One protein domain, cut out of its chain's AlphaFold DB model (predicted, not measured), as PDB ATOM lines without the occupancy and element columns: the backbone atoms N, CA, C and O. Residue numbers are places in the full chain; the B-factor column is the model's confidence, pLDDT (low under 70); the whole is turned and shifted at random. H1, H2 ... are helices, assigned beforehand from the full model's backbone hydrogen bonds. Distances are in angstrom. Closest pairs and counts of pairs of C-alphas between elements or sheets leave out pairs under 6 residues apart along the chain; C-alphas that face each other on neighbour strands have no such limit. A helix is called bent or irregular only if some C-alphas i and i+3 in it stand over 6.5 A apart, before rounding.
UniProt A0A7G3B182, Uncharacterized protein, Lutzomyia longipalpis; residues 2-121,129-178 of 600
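This is residues 2 to 121 and 129 to 178 of the 600 residues of an uncharacterized protein of Lutzomyia longipalpis (UniProt A0A7G3B182). Here you meet an elongated body of crossed helices built round the bent helix H6: H5 packs on both its arms, as does H8, and H7 folds back beside H8. H1 to H4 make one end, where residues 12 to 19 stick out; H9 caps the other. The 170 printed residues, with nine named helices, H1 to H9 in order, and no named strand, are all helix in class. The whole is compact, radius of gyration of the C-alphas 17.1 A, spanning 55 by 33 by 25 A.

Find C-alpha 3 at (11.673, 24.724, 43.615), where H1 begins, residues 3 to 11. Then come H2, 14 to 27; H3, 32 to 49, 25.6 A long; H4, 54 to 61; and H5, 65 to 79, 20.8 A. H6, 89 to 118, is one helix by its hydrogen bonds but bent: C-alphas 101 and 104 are 8.7 A apart, between arms H6a, 89 to 101, and H6b, 104 to 118. H7, 132 to 142, and H8, 144 to 157, precede H9, 160 to 170, irregular with C-alphas 161 and 164 7.3 A apart; H9 ends at C-alpha 170 at (16.084, -8.938, 46.212).

Start at the hub, H6, touching six helices. Closest C-alphas: H5 to H6b, Leu 66 and Asp 105, 4.9 A; H8 to H6b, Arg 111 and Val 153, 6.0 A; H4 to H6a, Ala 58 and Ile 94, 5.1 A. H1 touches H4, about perpendicular at 74 degrees. H3 and H4 form a hairpin, as do H7 and H8. H2 and H9 are apart. O i to N i+4 pairs miss hydrogen-bond range in part in H6a, 7 of 9 within, H8, 8 of 10, and H9, 5 of 7.

Residues 122 to 128 are cut out, leaving C-alphas 121 and 129 12.2 A apart. Of the links printed whole, none is long. Look for pLDDT under 70 at residues 81 to 87, among others.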
ATOM      1  N   ASN A   2       8.309  24.532  40.261       71.25
ATOM      2  CA  ASN A   2       9.715  24.105  40.330       71.25
ATOM      3  C   ASN A   2      10.415  24.863  41.475       71.25
ATOM      4  O   ASN A   2      10.379  26.096  41.483       71.25
ATOM      5  N   ILE A   3      11.023  24.145  42.426       79.94
ATOM      6  CA  ILE A   3      11.673  24.724  43.615       79.94
ATOM      7  C   ILE A   3      12.668  25.818  43.223       79.94
ATOM      8  O   ILE A   3      12.714  26.858  43.874       79.94
ATOM      9  N   THR A   4      13.386  25.652  42.112       78.38
ATOM     10  CA  THR A   4      14.314  26.658  41.583       78.38
ATOM     11  C   THR A   4      13.603  27.965  41.224       78.38
ATOM     12  O   THR A   4      14.078  29.046  41.571       78.38
ATOM     13  N   ALA A   5      12.437  27.890  40.579       81.44
ATOM     14  CA  ALA A   5      11.647  29.067  40.227       81.44
ATOM     15  C   ALA A   5      11.077  29.760  41.475       81.44
ATOM     16  O   ALA A   5      11.116  30.985  41.569       81.44
ATOM     17  N   THR A   6      10.606  28.985  42.455       81.94
ATOM     18  CA  THR A   6      10.098  29.508  43.731       81.94
ATOM     19  C   THR A   6      11.208  30.158  44.561       81.94
ATOM     20  O   THR A   6      11.019  31.263  45.064       81.94
ATOM     21  N   CYS A   7      12.392  29.541  44.631       79.88
ATOM     22  CA  CYS A   7      13.589  30.134  45.231       79.88
ATOM     23  C   CYS A   7      13.928  31.473  44.571       79.88
ATOM     24  O   CYS A   7      14.071  32.477  45.262       79.88
ATOM     25  N   ASN A   8      14.013  31.512  43.238       83.00
ATOM     26  CA  ASN A   8      14.357  32.735  42.511       83.00
ATOM     27  C   ASN A   8      13.314  33.842  42.721       83.00
ATOM     28  O   ASN A   8      13.678  34.998  42.918       83.00
ATOM     29  N   PHE A   9      12.027  33.491  42.748       84.88
ATOM     30  CA  PHE A   9      10.946  34.431  43.029       84.88
ATOM     31  C   PHE A   9      11.075  35.062  44.423       84.88
ATOM     32  O   PHE A   9      11.063  36.286  44.549       84.88
ATOM     33  N   TRP A  10      11.261  34.252  45.469       83.38
ATOM     34  CA  TRP A  10      11.393  34.756  46.838       83.38
ATOM     35  C   TRP A  10      12.703  35.510  47.074       83.38
ATOM     36  O   TRP A  10      12.717  36.499  47.807       83.38
ATOM     37  N   MET A  11      13.789  35.107  46.414       80.19
ATOM     38  CA  MET A  11      15.083  35.789  46.494       80.19
ATOM     39  C   MET A  11      15.094  37.169  45.821       80.19
ATOM     40  O   MET A  11      15.971  37.978  46.135       80.19
ATOM     41  N   ASN A  12      14.121  37.472  44.955       86.12
ATOM     42  CA  ASN A  12      13.932  38.819  44.411       86.12
ATOM     43  C   ASN A  12      13.366  39.805  45.450       86.12
ATOM     44  O   ASN A  12      13.501  41.016  45.280       86.12
ATOM     45  N   SER A  13      12.769  39.316  46.544       90.06
ATOM     46  CA  SER A  13      12.330  40.161  47.657       90.06
ATOM     47  C   SER A  13      13.499  40.498  48.586       90.06
ATOM     48  O   SER A  13      14.129  39.613  49.172       90.06
ATOM     49  N   SER A  14      13.772  41.793  48.770       88.50
ATOM     50  CA  SER A  14      14.861  42.285  49.627       88.50
ATOM     51  C   SER A  14      14.705  41.858  51.090       88.50
ATOM     52  O   SER A  14      15.690  41.479  51.723       88.50
ATOM     53  N   ALA A  15      13.473  41.846  51.610       90.19
ATOM     54  CA  ALA A  15      13.175  41.429  52.979       90.19
ATOM     55  C   ALA A  15      13.479  39.939  53.202       90.19
ATOM     56  O   ALA A  15      14.129  39.574  54.181       90.19
ATOM     57  N   MET A  16      13.073  39.083  52.259       86.94
ATOM     58  CA  MET A  16      13.324  37.643  52.345       86.94
ATOM     59  C   MET A  16      14.813  37.323  52.197       86.94
ATOM     60  O   MET A  16      15.356  36.507  52.939       86.94
ATOM     61  N   LYS A  17      15.506  38.018  51.287       84.94
ATOM     62  CA  LYS A  17      16.956  37.893  51.117       84.94
ATOM     63  C   LYS A  17      17.720  38.279  52.388       84.94
ATOM     64  O   LYS A  17      18.671  37.585  52.746       84.94
ATOM     65  N   ALA A  18      17.304  39.344  53.077       86.12
ATOM     66  CA  ALA A  18      17.901  39.762  54.345       86.12
ATOM     67  C   ALA A  18      17.643  38.742  55.466       86.12
ATOM     68  O   ALA A  18      18.581  38.362  56.166       86.12
ATOM     69  N   LEU A  19      16.404  38.249  55.589       89.44
ATOM     70  CA  LEU A  19      16.037  37.238  56.582       89.44
ATOM     71  C   LEU A  19      16.838  35.948  56.387       89.44
ATOM     72  O   LEU A  19      17.502  35.497  57.314       89.44
ATOM     73  N   LEU A  20      16.843  35.393  55.171       84.62
ATOM     74  CA  LEU A  20      17.582  34.167  54.867       84.62
ATOM     75  C   LEU A  20      19.093  34.353  54.990       84.62
ATOM     76  O   LEU A  20      19.780  33.435  55.427       84.62
ATOM     77  N   GLY A  21      19.621  35.528  54.635       82.69
ATOM     78  CA  GLY A  21      21.032  35.857  54.831       82.69
ATOM     79  C   GLY A  21      21.429  35.868  56.308       82.69
ATOM     80  O   GLY A  21      22.476  35.325  56.673       82.69
ATOM     81  N   LEU A  22      20.573  36.422  57.171       86.88
ATOM     82  CA  LEU A  22      20.767  36.389  58.618       86.88
ATOM     83  C   LEU A  22      20.650  34.959  59.158       86.88
ATOM     84  O   LEU A  22      21.539  34.514  59.879       86.88
ATOM     85  N   SER A  23      19.626  34.209  58.742       85.12
ATOM     86  CA  SER A  23      19.455  32.803  59.123       85.12
ATOM     87  C   SER A  23      20.659  31.949  58.720       85.12
ATOM     88  O   SER A  23      21.192  31.230  59.558       85.12
ATOM     89  N   ALA A  24      21.152  32.068  57.484       83.31
ATOM     90  CA  ALA A  24      22.346  31.362  57.011       83.31
ATOM     91  C   ALA A  24      23.603  31.730  57.821       83.31
ATOM     92  O   ALA A  24      24.406  30.861  58.156       83.31
ATOM     93  N   SER A  25      23.749  33.007  58.192       83.50
ATOM     94  CA  SER A  25      24.859  33.476  59.033       83.50
ATOM     95  C   SER A  25      24.790  32.919  60.456       83.50
ATOM     96  O   SER A  25      25.825  32.646  61.060       83.50
ATOM     97  N   CYS A  26      23.581  32.737  60.996       83.62
ATOM     98  CA  CYS A  26      23.367  32.053  62.267       83.62
ATOM     99  C   CYS A  26      23.691  30.560  62.149       83.62
ATOM    100  O   CYS A  26      24.418  30.043  62.992       83.62
ATOM    101  N   PHE A  27      23.231  29.894  61.084       81.06
ATOM    102  CA  PHE A  27      23.531  28.484  60.832       81.06
ATOM    103  C   PHE A  27      25.037  28.223  60.761       81.06
ATOM    104  O   PHE A  27      25.517  27.301  61.406       81.06
ATOM    105  N   ALA A  28      25.809  29.078  60.089       76.88
ATOM    106  CA  ALA A  28      27.262  28.924  59.990       76.88
ATOM    107  C   ALA A  28      28.014  28.965  61.341       76.88
ATOM    108  O   ALA A  28      29.173  28.561  61.397       76.88
ATOM    109  N   LYS A  29      27.389  29.464  62.416       82.94
ATOM    110  CA  LYS A  29      27.997  29.596  63.752       82.94
ATOM    111  C   LYS A  29      27.560  28.518  64.749       82.94
ATOM    112  O   LYS A  29      27.992  28.577  65.896       82.94
ATOM    113  N   LEU A  30      26.697  27.585  64.349       83.00
ATOM    114  CA  LEU A  30      26.194  26.538  65.240       83.00
ATOM    115  C   LEU A  30      27.262  25.482  65.539       83.00
ATOM    116  O   LEU A  30      28.035  25.096  64.660       83.00
ATOM    117  N   ASN A  31      27.239  24.952  66.761       84.25
ATOM    118  CA  ASN A  31      28.022  23.774  67.126       84.25
ATOM    119  C   ASN A  31      27.421  22.493  66.516       84.25
ATOM    120  O   ASN A  31      26.275  22.477  66.064       84.25
ATOM    121  N   ASN A  32      28.169  21.382  66.530       77.38
ATOM    122  CA  ASN A  32      27.710  20.118  65.936       77.38
ATOM    123  C   ASN A  32      26.370  19.627  66.519       77.38
ATOM    124  O   ASN A  32      25.480  19.292  65.739       77.38
ATOM    125  N   ASP A  33      26.181  19.661  67.839       77.56
ATOM    126  CA  ASP A  33      24.938  19.203  68.485       77.56
ATOM    127  C   ASP A  33      23.752  20.145  68.219       77.56
ATOM    128  O   ASP A  33      22.620  19.714  67.990       77.56
ATOM    129  N   GLU A  34      24.014  21.452  68.175       78.81
ATOM    130  CA  GLU A  34      23.004  22.460  67.839       78.81
ATOM    131  C   GLU A  34      22.581  22.337  66.371       78.81
ATOM    132  O   GLU A  34      21.393  22.413  66.058       78.81
ATOM    133  N   SER A  35      23.533  22.062  65.471       75.88
ATOM    134  CA  SER A  35      23.259  21.822  64.053       75.88
ATOM    135  C   SER A  35      22.370  20.591  63.840       75.88
ATOM    136  O   SER A  35      21.448  20.645  63.029       75.88
ATOM    137  N   GLU A  36      22.586  19.507  64.598       76.31
ATOM    138  CA  GLU A  36      21.761  18.290  64.553       76.31
ATOM    139  C   GLU A  36      20.313  18.591  64.964       76.31
ATOM    140  O   GLU A  36      19.372  18.227  64.255       76.31
ATOM    141  N   SER A  37      20.138  19.308  66.077       80.12
ATOM    142  CA  SER A  37      18.822  19.707  66.585       80.12
ATOM    143  C   SER A  37      18.090  20.631  65.604       80.12
ATOM    144  O   SER A  37      16.934  20.388  65.252       80.12
ATOM    145  N   CYS A  38      18.781  21.646  65.076       78.88
ATOM    146  CA  CYS A  38      18.218  22.577  64.102       78.88
ATOM    147  C   CYS A  38      17.809  21.890  62.794       78.88
ATOM    148  O   CYS A  38      16.729  22.170  62.278       78.88
ATOM    149  N   ILE A  39      18.632  20.978  62.265       78.12
ATOM    150  CA  ILE A  39      18.292  20.194  61.069       78.12
ATOM    151  C   ILE A  39      17.101  19.272  61.357       78.12
ATOM    152  O   ILE A  39      16.203  19.158  60.525       78.12
ATOM    153  N   GLY A  40      17.044  18.667  62.547       77.44
ATOM    154  CA  GLY A  40      15.898  17.872  62.992       77.44
ATOM    155  C   GLY A  40      14.589  18.669  62.992       77.44
ATOM    156  O   GLY A  40      13.591  18.204  62.443       77.44
ATOM    157  N   ILE A  41      14.601  19.892  63.531       80.31
ATOM    158  CA  ILE A  41      13.436  20.793  63.551       80.31
ATOM    159  C   ILE A  41      13.074  21.256  62.134       80.31
ATOM    160  O   ILE A  41      11.898  21.247  61.765       80.31
ATOM    161  N   LEU A  42      14.066  21.618  61.316       81.25
ATOM    162  CA  LEU A  42      13.862  22.037  59.928       81.25
ATOM    163  C   LEU A  42      13.169  20.934  59.112       81.25
ATOM    164  O   LEU A  42      12.227  21.211  58.371       81.25
ATOM    165  N   LEU A  43      13.589  19.681  59.294       76.12
ATOM    166  CA  LEU A  43      13.025  18.529  58.592       76.12
ATOM    167  C   LEU A  43      11.688  18.053  59.181       76.12
ATOM    168  O   LEU A  43      10.844  17.558  58.441       76.12
ATOM    169  N   ALA A  44      11.434  18.244  60.477       78.12
ATOM    170  CA  ALA A  44      10.099  18.036  61.050       78.12
ATOM    171  C   ALA A  44       9.085  19.065  60.510       78.12
ATOM    172  O   ALA A  44       7.931  18.740  60.220       78.12
ATOM    173  N   THR A  45       9.546  20.305  60.318       77.44
ATOM    174  CA  THR A  45       8.762  21.396  59.721       77.44
ATOM    175  C   THR A  45       8.500  21.133  58.239       77.44
ATOM    176  O   THR A  45       7.381  21.346  57.778       77.44
ATOM    177  N   PHE A  46       9.491  20.602  57.512       78.12
ATOM    178  CA  PHE A  46       9.337  20.109  56.138       78.12
ATOM    179  C   PHE A  46       8.167  19.125  56.025       78.12
ATOM    180  O   PHE A  46       7.202  19.426  55.334       78.12
ATOM    181  N   VAL A  47       8.176  18.035  56.802       74.31
ATOM    182  CA  VAL A  47       7.106  17.015  56.771       74.31
ATOM    183  C   VAL A  47       5.716  17.611  57.043       74.31
ATOM    184  O   VAL A  47       4.722  17.127  56.511       74.31
ATOM    185  N   SER A  48       5.637  18.673  57.847       78.06
ATOM    186  CA  SER A  48       4.368  19.299  58.243       78.06
ATOM    187  C   SER A  48       3.849  20.350  57.248       78.06
ATOM    188  O   SER A  48       2.657  20.652  57.251       78.06
ATOM    189  N   HIS A  49       4.724  20.940  56.424       79.25
ATOM    190  CA  HIS A  49       4.412  22.123  55.603       79.25
ATOM    191  C   HIS A  49       4.834  22.018  54.125       79.25
ATOM    192  O   HIS A  49       4.789  23.011  53.386       79.25
ATOM    193  N   THR A  50       5.221  20.831  53.664       76.31
ATOM    194  CA  THR A  50       5.345  20.507  52.239       76.31
ATOM    195  C   THR A  50       4.013  20.757  51.512       76.31
ATOM    196  O   THR A  50       2.961  20.399  52.046       76.31
ATOM    197  N   PRO A  51       3.996  21.386  50.316       73.12
ATOM    198  CA  PRO A  51       5.128  21.752  49.444       73.12
ATOM    199  C   PRO A  51       5.626  23.206  49.568       73.12
ATOM    200  O   PRO A  51       6.518  23.639  48.837       73.12
ATOM    201  N   HIS A  52       5.045  24.019  50.455       79.94
ATOM    202  CA  HIS A  52       5.327  25.462  50.507       79.94
ATOM    203  C   HIS A  52       6.662  25.809  51.181       79.94
ATOM    204  O   HIS A  52       7.211  26.887  50.935       79.94
ATOM    205  N   PHE A  53       7.186  24.905  52.009       82.62
ATOM    206  CA  PHE A  53       8.435  25.086  52.754       82.62
ATOM    207  C   PHE A  53       9.666  24.462  52.063       82.62
ATOM    208  O   PHE A  53      10.800  24.723  52.464       82.62
ATOM    209  N   ASP A  54       9.471  23.697  50.986       84.06
ATOM    210  CA  ASP A  54      10.523  22.908  50.326       84.06
ATOM    211  C   ASP A  54      11.693  23.773  49.825       84.06
ATOM    212  O   ASP A  54      12.860  23.409  49.960       84.06
ATOM    213  N   TRP A  55      11.402  24.967  49.304       85.12
ATOM    214  CA  TRP A  55      12.423  25.899  48.817       85.12
ATOM    215  C   TRP A  55      13.278  26.494  49.949       85.12
ATOM    216  O   TRP A  55      14.461  26.768  49.747       85.12
ATOM    217  N   VAL A  56      12.711  26.654  51.153       84.88
ATOM    218  CA  VAL A  56      13.441  27.121  52.343       84.88
ATOM    219  C   VAL A  56      14.421  26.046  52.793       84.88
ATOM    220  O   VAL A  56      15.587  26.348  53.039       84.88
ATOM    221  N   VAL A  57      13.972  24.790  52.833       84.50
ATOM    222  CA  VAL A  57      14.822  23.629  53.142       84.50
ATOM    223  C   VAL A  57      15.922  23.482  52.097       84.50
ATOM    224  O   VAL A  57      17.078  23.305  52.463       84.50
ATOM    225  N   ALA A  58      15.604  23.632  50.809       84.06
ATOM    226  CA  ALA A  58      16.591  23.575  49.736       84.06
ATOM    227  C   ALA A  58      17.641  24.696  49.847       84.06
ATOM    228  O   ALA A  58      18.830  24.462  49.633       84.06
ATOM    229  N   ARG A  59      17.234  25.916  50.227       83.56
ATOM    230  CA  ARG A  59      18.144  27.066  50.338       83.56
ATOM    231  C   ARG A  59      18.994  27.042  51.607       83.56
ATOM    232  O   ARG A  59      20.197  27.273  51.526       83.56
ATOM    233  N   LEU A  60      18.382  26.793  52.764       82.44
ATOM    234  CA  LEU A  60      19.080  26.708  54.052       82.44
ATOM    235  C   LEU A  60      19.864  25.401  54.185       82.44
ATOM    236  O   LEU A  60      20.898  25.369  54.847       82.44
ATOM    237  N   GLY A  61      19.424  24.341  53.505       81.25
ATOM    238  CA  GLY A  61      20.133  23.068  53.434       81.25
ATOM    239  C   GLY A  61      21.523  23.184  52.816       81.25
ATOM    240  O   GLY A  61      22.414  22.439  53.209       81.25
ATOM    241  N   GLY A  62      21.757  24.184  51.958       82.81
ATOM    242  CA  GLY A  62      23.090  24.500  51.432       82.81
ATOM    243  C   GLY A  62      24.112  24.936  52.494       82.81
ATOM    244  O   GLY A  62      25.308  24.889  52.234       82.81
ATOM    245  N   CYS A  63      23.685  25.325  53.705       82.94
ATOM    246  CA  CYS A  63      24.604  25.591  54.820       82.94
ATOM    247  C   CYS A  63      25.175  24.301  55.437       82.94
ATOM    248  O   CYS A  63      26.262  24.331  56.005       82.94
ATOM    249  N   PHE A  64      24.460  23.175  55.314       84.19
ATOM    250  CA  PHE A  64      24.858  21.861  55.831       84.19
ATOM    251  C   PHE A  64      24.505  20.749  54.825       84.19
ATOM    252  O   PHE A  64      23.696  19.865  55.137       84.19
ATOM    253  N   PRO A  65      25.089  20.782  53.614       84.81
ATOM    254  CA  PRO A  65      24.605  20.010  52.472       84.81
ATOM    255  C   PRO A  65      24.612  18.504  52.743       84.81
ATOM    256  O   PRO A  65      23.580  17.859  52.586       84.81
ATOM    257  N   LEU A  66      25.719  17.952  53.250       86.44
ATOM    258  CA  LEU A  66      25.831  16.517  53.527       86.44
ATOM    259  C   LEU A  66      24.775  16.021  54.529       86.44
ATOM    260  O   LEU A  66      24.062  15.059  54.254       86.44
ATOM    261  N   LYS A  67      24.619  16.701  55.675       84.19
ATOM    262  CA  LYS A  67      23.665  16.289  56.721       84.19
ATOM    263  C   LYS A  67      22.220  16.339  56.224       84.19
ATOM    264  O   LYS A  67      21.444  15.423  56.494       84.19
ATOM    265  N   VAL A  68      21.861  17.400  55.501       85.19
ATOM    266  CA  VAL A  68      20.502  17.580  54.976       85.19
ATOM    267  C   VAL A  68      20.209  16.574  53.865       85.19
ATOM    268  O   VAL A  68      19.167  15.926  53.919       85.19
ATOM    269  N   ILE A  69      21.134  16.361  52.922       86.75
ATOM    270  CA  ILE A  69      20.987  15.361  51.854       86.75
ATOM    271  C   ILE A  69      20.817  13.955  52.445       86.75
ATOM    272  O   ILE A  69      19.834  13.282  52.129       86.75
ATOM    273  N   SER A  70      21.707  13.527  53.350       86.06
ATOM    274  CA  SER A  70      21.622  12.202  53.981       86.06
ATOM    275  C   SER A  70      20.304  12.014  54.732       86.06
ATOM    276  O   SER A  70      19.703  10.939  54.681       86.06
ATOM    277  N   LYS A  71      19.807  13.057  55.407       82.56
ATOM    278  CA  LYS A  71      18.558  12.959  56.163       82.56
ATOM    279  C   LYS A  71      17.319  12.964  55.271       82.56
ATOM    280  O   LYS A  71      16.410  12.190  55.545       82.56
ATOM    281  N   ILE A  72      17.295  13.751  54.193       84.94
ATOM    282  CA  ILE A  72      16.213  13.715  53.195       84.94
ATOM    283  C   ILE A  72      16.159  12.341  52.525       84.94
ATOM    284  O   ILE A  72      15.081  11.760  52.433       84.94
ATOM    285  N   LEU A  73      17.306  11.767  52.148       85.69
ATOM    286  CA  LEU A  73      17.372  10.412  51.592       85.69
ATOM    287  C   LEU A  73      16.848   9.353  52.576       85.69
ATOM    288  O   LEU A  73      16.090   8.470  52.178       85.69
ATOM    289  N   GLN A  74      17.194   9.453  53.863       83.06
ATOM    290  CA  GLN A  74      16.662   8.568  54.907       83.06
ATOM    291  C   GLN A  74      15.157   8.759  55.141       83.06
ATOM    292  O   GLN A  74      14.448   7.779  55.366       83.06
ATOM    293  N   CYS A  75      14.664  10.000  55.121       78.81
ATOM    294  CA  CYS A  75      13.239  10.302  55.257       78.81
ATOM    295  C   CYS A  75      12.448   9.738  54.075       78.81
ATOM    296  O   CYS A  75      11.480   9.015  54.300       78.81
ATOM    297  N   GLY A  76      12.911   9.973  52.844       79.38
ATOM    298  CA  GLY A  76      12.305   9.412  51.640       79.38
ATOM    299  C   GLY A  76      12.323   7.881  51.644       79.38
ATOM    300  O   GLY A  76      11.319   7.260  51.318       79.38
ATOM    301  N   LEU A  77      13.403   7.256  52.126       81.31
ATOM    302  CA  LEU A  77      13.480   5.800  52.271       81.31
ATOM    303  C   LEU A  77      12.485   5.246  53.303       81.31
ATOM    304  O   LEU A  77      11.908   4.185  53.087       81.31
ATOM    305  N   LYS A  78      12.260   5.950  54.420       78.38
ATOM    306  CA  LYS A  78      11.232   5.575  55.410       78.38
ATOM    307  C   LYS A  78       9.814   5.779  54.875       78.38
ATOM    308  O   LYS A  78       8.935   4.979  55.179       78.38
ATOM    309  N   ALA A  79       9.599   6.841  54.101       73.69
ATOM    310  CA  ALA A  79       8.331   7.113  53.429       73.69
ATOM    311  C   ALA A  79       8.060   6.111  52.294       73.69
ATOM    312  O   ALA A  79       6.907   5.812  51.975       73.69
ATOM    313  N   PHE A  80       9.114   5.553  51.699       73.75
ATOM    314  CA  PHE A  80       9.041   4.490  50.712       73.75
ATOM    315  C   PHE A  80       8.677   3.158  51.389       73.75
ATOM    316  O   PHE A  80       9.514   2.312  51.688       73.75
ATOM    317  N   SER A  81       7.380   2.944  51.592       65.31
ATOM    318  CA  SER A  81       6.790   1.694  52.095       65.31
ATOM    319  C   SER A  81       6.750   0.568  51.047       65.31
ATOM    320  O   SER A  81       5.909  -0.326  51.112       65.31
ATOM    321  N   GLY A  82       7.627   0.623  50.038       63.47
ATOM    322  CA  GLY A  82       7.631  -0.310  48.912       63.47
ATOM    323  C   GLY A  82       6.583  -0.032  47.830       63.47
ATOM    324  O   GLY A  82       6.406  -0.844  46.922       63.47
ATOM    325  N   ASN A  83       5.884   1.105  47.908       65.88
ATOM    326  CA  ASN A  83       4.926   1.538  46.898       65.88
ATOM    327  C   ASN A  83       5.573   2.520  45.905       65.88
ATOM    328  O   ASN A  83       5.818   3.679  46.239       65.88
ATOM    329  N   PHE A  84       5.791   2.073  44.666       62.84
ATOM    330  CA  PHE A  84       6.311   2.899  43.568       62.84
ATOM    331  C   PHE A  84       5.313   3.957  43.064       62.84
ATOM    332  O   PHE A  84       5.677   4.786  42.238       62.84
ATOM    333  N   ASN A  85       4.072   3.976  43.555       61.69
ATOM    334  CA  ASN A  85       3.124   5.060  43.272       61.69
ATOM    335  C   ASN A  85       3.223   6.218  44.275       61.69
ATOM    336  O   ASN A  85       2.488   7.193  44.145       61.69
ATOM    337  N   ASN A  86       4.101   6.123  45.281       69.81
ATOM    338  CA  ASN A  86       4.302   7.219  46.219       69.81
ATOM    339  C   ASN A  86       5.026   8.391  45.532       69.81
ATOM    340  O   ASN A  86       6.096   8.210  44.941       69.81
ATOM    341  N   THR A  87       4.441   9.584  45.618       68.06
ATOM    342  CA  THR A  87       4.960  10.818  45.018       68.06
ATOM    343  C   THR A  87       5.987  11.451  45.951       68.06
ATOM    344  O   THR A  87       5.625  12.127  46.911       68.06
ATOM    345  N   LEU A  88       7.272  11.237  45.669       77.88
ATOM    346  CA  LEU A  88       8.402  11.863  46.375       77.88
ATOM    347  C   LEU A  88       8.797  13.211  45.742       77.88
ATOM    348  O   LEU A  88       9.980  13.536  45.631       77.88
ATOM    349  N   ASP A  89       7.820  13.970  45.239       78.12
ATOM    350  CA  ASP A  89       8.065  15.148  44.391       78.12
ATOM    351  C   ASP A  89       8.886  16.228  45.115       78.12
ATOM    352  O   ASP A  89       9.729  16.901  44.515       78.12
ATOM    353  N   SER A  90       8.677  16.360  46.424       80.81
ATOM    354  CA  SER A  90       9.358  17.330  47.279       80.81
ATOM    355  C   SER A  90      10.786  16.914  47.614       80.81
ATOM    356  O   SER A  90      11.704  17.725  47.484       80.81
ATOM    357  N   GLU A  91      11.019  15.651  47.978       84.19
ATOM    358  CA  GLU A  91      12.360  15.115  48.221       84.19
ATOM    359  C   GLU A  91      13.206  15.158  46.947       84.19
ATOM    360  O   GLU A  91      14.343  15.631  46.972       84.19
ATOM    361  N   VAL A  92      12.636  14.725  45.820       85.06
ATOM    362  CA  VAL A  92      13.289  14.751  44.506       85.06
ATOM    363  C   VAL A  92      13.611  16.186  44.088       85.06
ATOM    364  O   VAL A  92      14.712  16.452  43.606       85.06
ATOM    365  N   GLY A  93      12.691  17.125  44.319       83.81
ATOM    366  CA  GLY A  93      12.906  18.539  44.037       83.81
ATOM    367  C   GLY A  93      14.028  19.156  44.878       83.81
ATOM    368  O   GLY A  93      14.867  19.882  44.340       83.81
ATOM    369  N   ILE A  94      14.065  18.883  46.189       84.81
ATOM    370  CA  ILE A  94      15.104  19.423  47.081       84.81
ATOM    371  C   ILE A  94      16.468  18.825  46.736       84.81
ATOM    372  O   ILE A  94      17.444  19.564  46.611       84.81
ATOM    373  N   LEU A  95      16.540  17.504  46.547       87.62
ATOM    374  CA  LEU A  95      17.775  16.823  46.160       87.62
ATOM    375  C   LEU A  95      18.267  17.299  44.792       87.62
ATOM    376  O   LEU A  95      19.461  17.536  44.634       87.62
ATOM    377  N   GLY A  96      17.358  17.505  43.834       85.75
ATOM    378  CA  GLY A  96      17.680  18.064  42.523       85.75
ATOM    379  C   GLY A  96      18.187  19.507  42.586       85.75
ATOM    380  O   GLY A  96      19.063  19.872  41.812       85.75
ATOM    381  N   TYR A  97      17.694  20.332  43.516       86.56
ATOM    382  CA  TYR A  97      18.228  21.683  43.728       86.56
ATOM    383  C   TYR A  97      19.614  21.654  44.390       86.56
ATOM    384  O   TYR A  97      20.527  22.356  43.957       86.56
ATOM    385  N   LEU A  98      19.786  20.842  45.438       85.88
ATOM    386  CA  LEU A  98      21.049  20.741  46.172       85.88
ATOM    387  C   LEU A  98      22.160  20.116  45.324       85.88
ATOM    388  O   LEU A  98      23.305  20.555  45.421       85.88
ATOM    389  N   SER A  99      21.839  19.147  44.464       85.50
ATOM    390  CA  SER A  99      22.822  18.492  43.595       85.50
ATOM    391  C   SER A  99      23.504  19.467  42.633       85.50
ATOM    392  O   SER A  99      24.684  19.290  42.343       85.50
ATOM    393  N   MET A 100      22.818  20.534  42.204       84.69
ATOM    394  CA  MET A 100      23.383  21.542  41.298       84.69
ATOM    395  C   MET A 100      24.589  22.286  41.893       84.69
ATOM    396  O   MET A 100      25.444  22.747  41.142       84.69
ATOM    397  N   ALA A 101      24.655  22.433  43.221       84.88
ATOM    398  CA  ALA A 101      25.737  23.142  43.912       84.88
ATOM    399  C   ALA A 101      26.622  22.219  44.769       84.88
ATOM    400  O   ALA A 101      27.789  22.529  45.004       84.88
ATOM    401  N   HIS A 102      26.080  21.090  45.226       88.50
ATOM    402  CA  HIS A 102      26.686  20.201  46.219       88.50
ATOM    403  C   HIS A 102      26.711  18.736  45.752       88.50
ATOM    404  O   HIS A 102      26.438  17.814  46.520       88.50
ATOM    405  N   GLU A 103      27.059  18.496  44.484       88.12
ATOM    406  CA  GLU A 103      27.131  17.145  43.900       88.12
ATOM    407  C   GLU A 103      28.062  16.206  44.691       88.12
ATOM    408  O   GLU A 103      27.758  15.030  44.894       88.12
ATOM    409  N   ARG A 104      29.188  16.724  45.199       90.69
ATOM    410  CA  ARG A 104      30.139  15.930  45.992       90.69
ATOM    411  C   ARG A 104      29.504  15.376  47.268       90.69
ATOM    412  O   ARG A 104      29.716  14.209  47.583       90.69
ATOM    413  N   ASP A 105      28.736  16.198  47.978       90.44
ATOM    414  CA  ASP A 105      28.061  15.796  49.213       90.44
ATOM    415  C   ASP A 105      26.952  14.775  48.924       90.44
ATOM    416  O   ASP A 105      26.800  13.804  49.665       90.44
ATOM    417  N   LEU A 106      26.246  14.925  47.794       91.12
ATOM    418  CA  LEU A 106      25.297  13.921  47.308       91.12
ATOM    419  C   LEU A 106      25.979  12.575  47.037       91.12
ATOM    420  O   LEU A 106      25.484  11.541  47.481       91.12
ATOM    421  N   ASN A 107      27.128  12.576  46.360       91.44
ATOM    422  CA  ASN A 107      27.867  11.349  46.059       91.44
ATOM    423  C   ASN A 107      28.359  10.635  47.329       91.44
ATOM    424  O   ASN A 107      28.357   9.404  47.373       91.44
ATOM    425  N   ILE A 108      28.750  11.382  48.368       90.62
ATOM    426  CA  ILE A 108      29.118  10.813  49.675       90.62
ATOM    427  C   ILE A 108      27.894  10.166  50.334       90.62
ATOM    428  O   ILE A 108      27.955   8.994  50.698       90.62
ATOM    429  N   ALA A 109      26.767  10.879  50.414       89.00
ATOM    430  CA  ALA A 109      25.542  10.358  51.023       89.00
ATOM    431  C   ALA A 109      25.007   9.104  50.302       89.00
ATOM    432  O   ALA A 109      24.625   8.123  50.940       89.00
ATOM    433  N   LEU A 110      25.019   9.098  48.964       90.69
ATOM    434  CA  LEU A 110      24.642   7.929  48.165       90.69
ATOM    435  C   LEU A 110      25.605   6.758  48.384       90.69
ATOM    436  O   LEU A 110      25.163   5.611  48.467       90.69
ATOM    437  N   ARG A 111      26.910   7.026  48.512       90.31
ATOM    438  CA  ARG A 111      27.915   5.991  48.787       90.31
ATOM    439  C   ARG A 111      27.662   5.333  50.135       90.31
ATOM    440  O   ARG A 111      27.662   4.110  50.198       90.31
ATOM    441  N   GLU A 112      27.364   6.113  51.172       87.81
ATOM    442  CA  GLU A 112      26.995   5.586  52.492       87.81
ATOM    443  C   GLU A 112      25.749   4.685  52.421       87.81
ATOM    444  O   GLU A 112      25.715   3.630  53.058       87.81
ATOM    445  N   MET A 113      24.744   5.050  51.612       86.50
ATOM    446  CA  MET A 113      23.558   4.209  51.391       86.50
ATOM    447  C   MET A 113      23.895   2.895  50.678       86.50
ATOM    448  O   MET A 113      23.429   1.840  51.106       86.50
ATOM    449  N   PHE A 114      24.705   2.931  49.614       85.19
ATOM    450  CA  PHE A 114      25.135   1.719  48.909       85.19
ATOM    451  C   PHE A 114      26.016   0.829  49.790       85.19
ATOM    452  O   PHE A 114      25.798  -0.379  49.845       85.19
ATOM    453  N   GLU A 115      26.969   1.401  50.523       84.75
ATOM    454  CA  GLU A 115      27.839   0.659  51.438       84.75
ATOM    455  C   GLU A 115      27.046   0.002  52.570       84.75
ATOM    456  O   GLU A 115      27.323  -1.147  52.908       84.75
ATOM    457  N   ALA A 116      26.013   0.666  53.097       79.12
ATOM    458  CA  ALA A 116      25.127   0.079  54.101       79.12
ATOM    459  C   ALA A 116      24.366  -1.161  53.590       79.12
ATOM    460  O   ALA A 116      24.056  -2.054  54.379       79.12
ATOM    461  N   VAL A 117      24.075  -1.231  52.285       77.62
ATOM    462  CA  VAL A 117      23.420  -2.387  51.645       77.62
ATOM    463  C   VAL A 117      24.431  -3.482  51.300       77.62
ATOM    464  O   VAL A 117      24.176  -4.661  51.537       77.62
ATOM    465  N   LEU A 118      25.567  -3.096  50.718       75.12
ATOM    466  CA  LEU A 118      26.572  -4.012  50.175       75.12
ATOM    467  C   LEU A 118      27.459  -4.639  51.261       75.12
ATOM    468  O   LEU A 118      27.871  -5.791  51.116       75.12
ATOM    469  N   TYR A 119      27.723  -3.901  52.342       75.75
ATOM    470  CA  TYR A 119      28.549  -4.302  53.482       75.75
ATOM    471  C   TYR A 119      27.751  -4.160  54.787       75.75
ATOM    472  O   TYR A 119      27.999  -3.240  55.575       75.75
ATOM    473  N   PRO A 120      26.777  -5.051  55.049       66.38
ATOM    474  CA  PRO A 120      26.024  -5.003  56.293       66.38
ATOM    475  C   PRO A 120      26.987  -5.163  57.479       66.38
ATOM    476  O   PRO A 120      27.658  -6.186  57.622       66.38
ATOM    477  N   LYS A 121      27.088  -4.134  58.330       58.91
ATOM    478  CA  LYS A 121      27.916  -4.186  59.543       58.91
ATOM    479  C   LYS A 121      27.352  -5.259  60.479       58.91
ATOM    480  O   LYS A 121      26.186  -5.206  60.856       58.91
ATOM    481  N   ASN A 129      18.244  -1.549  55.682       64.31
ATOM    482  CA  ASN A 129      17.088  -0.936  55.045       64.31
ATOM    483  C   ASN A 129      16.822  -1.710  53.746       64.31
ATOM    484  O   ASN A 129      17.341  -1.353  52.687       64.31
ATOM    485  N   LEU A 130      16.035  -2.785  53.852       70.62
ATOM    486  CA  LEU A 130      15.785  -3.794  52.811       70.62
ATOM    487  C   LEU A 130      15.238  -3.192  51.500       70.62
ATOM    488  O   LEU A 130      15.363  -3.776  50.431       70.62
ATOM    489  N   HIS A 131      14.682  -1.979  51.564       76.62
ATOM    490  CA  HIS A 131      14.077  -1.275  50.432       76.62
ATOM    491  C   HIS A 131      14.992  -0.239  49.760       76.62
ATOM    492  O   HIS A 131      14.529   0.503  48.896       76.62
ATOM    493  N   THR A 132      16.279  -0.172  50.116       83.75
ATOM    494  CA  THR A 132      17.195   0.868  49.607       83.75
ATOM    495  C   THR A 132      17.376   0.811  48.087       83.75
ATOM    496  O   THR A 132      17.273   1.841  47.430       83.75
ATOM    497  N   ILE A 133      17.596  -0.373  47.501       85.19
ATOM    498  CA  ILE A 133      17.779  -0.510  46.044       85.19
ATOM    499  C   ILE A 133      16.489  -0.163  45.271       85.19
ATOM    500  O   ILE A 133      16.558   0.688  44.382       85.19
ATOM    501  N   PRO A 134      15.304  -0.717  45.618       84.56
ATOM    502  CA  PRO A 134      14.031  -0.296  45.025       84.56
ATOM    503  C   PRO A 134      13.775   1.213  45.125       84.56
ATOM    504  O   PRO A 134      13.334   1.828  44.157       84.56
ATOM    505  N   TYR A 135      14.099   1.819  46.270       85.81
ATOM    506  CA  TYR A 135      13.967   3.257  46.487       85.81
ATOM    507  C   TYR A 135      14.871   4.075  45.556       85.81
ATOM    508  O   TYR A 135      14.403   5.023  44.930       85.81
ATOM    509  N   LEU A 136      16.145   3.697  45.407       88.69
ATOM    510  CA  LEU A 136      17.071   4.382  44.499       88.69
ATOM    511  C   LEU A 136      16.641   4.250  43.029       88.69
ATOM    512  O   LEU A 136      16.759   5.210  42.273       88.69
ATOM    513  N   ILE A 137      16.090   3.099  42.624       87.06
ATOM    514  CA  ILE A 137      15.514   2.915  41.279       87.06
ATOM    515  C   ILE A 137      14.294   3.832  41.082       87.06
ATOM    516  O   ILE A 137      14.149   4.453  40.028       87.06
ATOM    517  N   HIS A 138      13.434   3.964  42.097       85.50
ATOM    518  CA  HIS A 138      12.286   4.876  42.055       85.50
ATOM    519  C   HIS A 138      12.719   6.345  41.967       85.50
ATOM    520  O   HIS A 138      12.194   7.078  41.134       85.50
ATOM    521  N   LEU A 139      13.720   6.766  42.751       86.69
ATOM    522  CA  LEU A 139      14.290   8.117  42.668       86.69
ATOM    523  C   LEU A 139      14.862   8.415  41.278       86.69
ATOM    524  O   LEU A 139      14.596   9.479  40.720       86.69
ATOM    525  N   SER A 140      15.599   7.460  40.709       88.25
ATOM    526  CA  SER A 140      16.145   7.539  39.351       88.25
ATOM    527  C   SER A 140      15.059   7.735  38.291       88.25
ATOM    528  O   SER A 140      15.252   8.507  37.359       88.25
ATOM    529  N   ARG A 141      13.894   7.090  38.449       87.31
ATOM    530  CA  ARG A 141      12.734   7.287  37.562       87.31
ATOM    531  C   ARG A 141      12.157   8.697  37.648       87.31
ATOM    532  O   ARG A 141      11.668   9.218  36.652       87.31
ATOM    533  N   MET A 142      12.151   9.284  38.842       83.94
ATOM    534  CA  MET A 142      11.535  10.591  39.084       83.94
ATOM    535  C   MET A 142      12.438  11.767  38.691       83.94
ATOM    536  O   MET A 142      11.929  12.865  38.474       83.94
ATOM    537  N   SER A 143      13.760  11.574  38.612       85.81
ATOM    538  CA  SER A 143      14.697  12.647  38.267       85.81
ATOM    539  C   SER A 143      15.940  12.166  37.529       85.81
ATOM    540  O   SER A 143      16.808  11.491  38.086       85.81
ATOM    541  N   GLU A 144      16.087  12.658  36.298       81.44
ATOM    542  CA  GLU A 144      17.283  12.477  35.469       81.44
ATOM    543  C   GLU A 144      18.542  13.087  36.117       81.44
ATOM    544  O   GLU A 144      19.643  12.561  35.960       81.44
ATOM    545  N   ILE A 145      18.389  14.159  36.909       84.69
ATOM    546  CA  ILE A 145      19.504  14.819  37.613       84.69
ATOM    547  C   ILE A 145      20.092  13.891  38.688       84.69
ATOM    548  O   ILE A 145      21.288  13.946  38.957       84.69
ATOM    549  N   LEU A 146      19.263  13.043  39.305       87.62
ATOM    550  CA  LEU A 146      19.692  12.101  40.345       87.62
ATOM    551  C   LEU A 146      20.158  10.760  39.768       87.62
ATOM    552  O   LEU A 146      21.038  10.132  40.357       87.62
ATOM    553  N   LEU A 147      19.635  10.354  38.607       90.19
ATOM    554  CA  LEU A 147      20.045   9.134  37.903       90.19
ATOM    555  C   LEU A 147      21.570   9.069  37.712       90.19
ATOM    556  O   LEU A 147      22.196   8.050  38.010       90.19
ATOM    557  N   GLN A 148      22.184  10.163  37.253       90.06
ATOM    558  CA  GLN A 148      23.609  10.183  36.927       90.06
ATOM    559  C   GLN A 148      24.535  10.013  38.156       90.06
ATOM    560  O   GLN A 148      25.410   9.141  38.106       90.06
ATOM    561  N   PRO A 149      24.364  10.770  39.261       89.50
ATOM    562  CA  PRO A 149      25.063  10.522  40.523       89.50
ATOM    563  C   PRO A 149      24.880   9.095  41.050       89.50
ATOM    564  O   PRO A 149      25.860   8.456  41.431       89.50
ATOM    565  N   ILE A 150      23.651   8.565  41.020       91.44
ATOM    566  CA  ILE A 150      23.350   7.209  41.509       91.44
ATOM    567  C   ILE A 150      24.159   6.162  40.732       91.44
ATOM    568  O   ILE A 150      24.789   5.301  41.346       91.44
ATOM    569  N   ILE A 151      24.199   6.257  39.400       90.31
ATOM    570  CA  ILE A 151      24.959   5.324  38.556       90.31
ATOM    571  C   ILE A 151      26.463   5.453  38.781       90.31
ATOM    572  O   ILE A 151      27.147   4.437  38.886       90.31
ATOM    573  N   ASN A 152      26.992   6.674  38.869       89.25
ATOM    574  CA  ASN A 152      28.424   6.887  39.086       89.25
ATOM    575  C   ASN A 152      28.879   6.271  40.414       89.25
ATOM    576  O   ASN A 152      29.839   5.505  40.447       89.25
ATOM    577  N   VAL A 153      28.139   6.537  41.493       89.94
ATOM    578  CA  VAL A 153      28.436   5.966  42.810       89.94
ATOM    579  C   VAL A 153      28.277   4.445  42.803       89.94
ATOM    580  O   VAL A 153      29.108   3.747  43.390       89.94
ATOM    581  N   PHE A 154      27.262   3.913  42.116       88.44
ATOM    582  CA  PHE A 154      27.099   2.470  41.960       88.44
ATOM    583  C   PHE A 154      28.302   1.845  41.242       88.44
ATOM    584  O   PHE A 154      28.899   0.913  41.766       88.44
ATOM    585  N   LEU A 155      28.727   2.383  40.097       87.50
ATOM    586  CA  LEU A 155      29.874   1.865  39.341       87.50
ATOM    587  C   LEU A 155      31.209   1.967  40.096       87.50
ATOM    588  O   LEU A 155      32.120   1.188  39.818       87.50
ATOM    589  N   ASP A 156      31.337   2.912  41.030       87.94
ATOM    590  CA  ASP A 156      32.518   3.054  41.888       87.94
ATOM    591  C   ASP A 156      32.517   2.095  43.086       87.94
ATOM    592  O   ASP A 156      33.575   1.766  43.625       87.94
ATOM    593  N   THR A 157      31.337   1.699  43.567       84.25
ATOM    594  CA  THR A 157      31.177   0.823  44.743       84.25
ATOM    595  C   THR A 157      31.003  -0.645  44.365       84.25
ATOM    596  O   THR A 157      31.369  -1.530  45.143       84.25
ATOM    597  N   PHE A 158      30.468  -0.910  43.174       84.38
ATOM    598  CA  PHE A 158      30.140  -2.241  42.698       84.38
ATOM    599  C   PHE A 158      31.391  -3.083  42.434       84.38
ATOM    600  O   PHE A 158      32.338  -2.669  41.765       84.38
ATOM    601  N   LYS A 159      31.355  -4.313  42.946       83.00
ATOM    602  CA  LYS A 159      32.305  -5.388  42.656       83.00
ATOM    603  C   LYS A 159      31.506  -6.666  42.447       83.00
ATOM    604  O   LYS A 159      30.555  -6.914  43.185       83.00
ATOM    605  N   GLU A 160      31.923  -7.499  41.501       77.75
ATOM    606  CA  GLU A 160      31.229  -8.755  41.172       77.75
ATOM    607  C   GLU A 160      31.104  -9.700  42.383       77.75
ATOM    608  O   GLU A 160      30.113 -10.413  42.528       77.75
ATOM    609  N   THR A 161      32.037  -9.627  43.336       76.19
ATOM    610  CA  THR A 161      31.998 -10.392  44.594       76.19
ATOM    611  C   THR A 161      30.801 -10.064  45.493       76.19
ATOM    612  O   THR A 161      30.517 -10.817  46.421       76.19
ATOM    613  N   LEU A 162      30.102  -8.951  45.249       78.69
ATOM    614  CA  LEU A 162      28.975  -8.473  46.055       78.69
ATOM    615  C   LEU A 162      27.609  -8.886  45.487       78.69
ATOM    616  O   LEU A 162      26.583  -8.605  46.109       78.69
ATOM    617  N   ILE A 163      27.572  -9.575  44.340       80.00
ATOM    618  CA  ILE A 163      26.330 -10.077  43.729       80.00
ATOM    619  C   ILE A 163      25.498 -10.930  44.710       80.00
ATOM    620  O   ILE A 163      24.295 -10.684  44.799       80.00
ATOM    621  N   PRO A 164      26.070 -11.859  45.508       79.44
ATOM    622  CA  PRO A 164      25.283 -12.649  46.460       79.44
ATOM    623  C   PRO A 164      24.541 -11.790  47.494       79.44
ATOM    624  O   PRO A 164      23.399 -12.089  47.839       79.44
ATOM    625  N   ASN A 165      25.149 -10.684  47.939       75.88
ATOM    626  CA  ASN A 165      24.517  -9.758  48.880       75.88
ATOM    627  C   ASN A 165      23.334  -9.031  48.226       75.88
ATOM    628  O   ASN A 165      22.305  -8.837  48.868       75.88
ATOM    629  N   LEU A 166      23.442  -8.673  46.943       76.81
ATOM    630  CA  LEU A 166      22.338  -8.075  46.186       76.81
ATOM    631  C   LEU A 166      21.194  -9.070  45.941       76.81
ATOM    632  O   LEU A 166      20.030  -8.692  46.047       76.81
ATOM    633  N   VAL A 167      21.511 -10.341  45.672       77.62
ATOM    634  CA  VAL A 167      20.510 -11.413  45.538       77.62
ATOM    635  C   VAL A 167      19.780 -11.653  46.861       77.62
ATOM    636  O   VAL A 167      18.569 -11.841  46.870       77.62
ATOM    637  N   TYR A 168      20.476 -11.588  47.997       74.75
ATOM    638  CA  TYR A 168      19.817 -11.659  49.302       74.75
ATOM    639  C   TYR A 168      18.839 -10.491  49.515       74.75
ATOM    640  O   TYR A 168      17.723 -10.686  49.989       74.75
ATOM    641  N   GLN A 169      19.218  -9.275  49.113       72.12
ATOM    642  CA  GLN A 169      18.344  -8.102  49.222       72.12
ATOM    643  C   GLN A 169      17.106  -8.206  48.323       72.12
ATOM    644  O   GLN A 169      16.026  -7.791  48.739       72.12
ATOM    645  N   SER A 170      17.226  -8.789  47.124       72.19
ATOM    646  CA  SER A 170      16.084  -8.938  46.212       72.19
ATOM    647  C   SER A 170      14.980  -9.844  46.767       72.19
ATOM    648  O   SER A 170      13.809  -9.620  46.471       72.19
ATOM    649  N   MET A 171      15.314 -10.799  47.646       72.88
ATOM    650  CA  MET A 171      14.323 -11.635  48.344       72.88
ATOM    651  C   MET A 171      13.414 -10.838  49.287       72.88
ATOM    652  O   MET A 171      12.322 -11.291  49.623       72.88
ATOM    653  N   HIS A 172      13.850  -9.652  49.711       69.19
ATOM    654  CA  HIS A 172      13.117  -8.775  50.620       69.19
ATOM    655  C   HIS A 172      12.434  -7.605  49.904       69.19
ATOM    656  O   HIS A 172      12.020  -6.640  50.549       69.19
ATOM    657  N   PHE A 173      12.322  -7.662  48.576       72.25
ATOM    658  CA  PHE A 173      11.635  -6.623  47.823       72.25
ATOM    659  C   PHE A 173      10.119  -6.627  48.107       72.25
ATOM    660  O   PHE A 173       9.545  -7.672  48.424       72.25
ATOM    661  N   PRO A 174       9.450  -5.461  48.013       69.62
ATOM    662  CA  PRO A 174       8.029  -5.336  48.335       69.62
ATOM    663  C   PRO A 174       7.159  -6.254  47.471       69.62
ATOM    664  O   PRO A 174       7.423  -6.427  46.289       69.62
ATOM    665  N   SER A 175       6.052  -6.773  48.002       64.50
ATOM    666  CA  SER A 175       5.165  -7.695  47.263       64.50
ATOM    667  C   SER A 175       4.483  -7.078  46.028       64.50
ATOM    668  O   SER A 175       4.010  -7.810  45.166       64.50
ATOM    669  N   ASN A 176       4.468  -5.745  45.906       65.25
ATOM    670  CA  ASN A 176       3.929  -5.003  44.755       65.25
ATOM    671  C   ASN A 176       4.896  -4.954  43.549       65.25
ATOM    672  O   ASN A 176       4.710  -4.160  42.631       65.25
ATOM    673  N   TYR A 177       5.964  -5.753  43.567       67.44
ATOM    674  CA  TYR A 177       7.031  -5.744  42.571       67.44
ATOM    675  C   TYR A 177       6.625  -6.525  41.313       67.44
ATOM    676  O   TYR A 177       6.794  -7.742  41.230       67.44
ATOM    677  N   ASN A 178       6.087  -5.828  40.309       73.44
ATOM    678  CA  ASN A 178       5.849  -6.425  39.000       73.44
ATOM    679  C   ASN A 178       7.160  -6.464  38.202       73.44
ATOM    680  O   ASN A 178       7.665  -5.436  37.747       73.44
TER     681      ASN A 178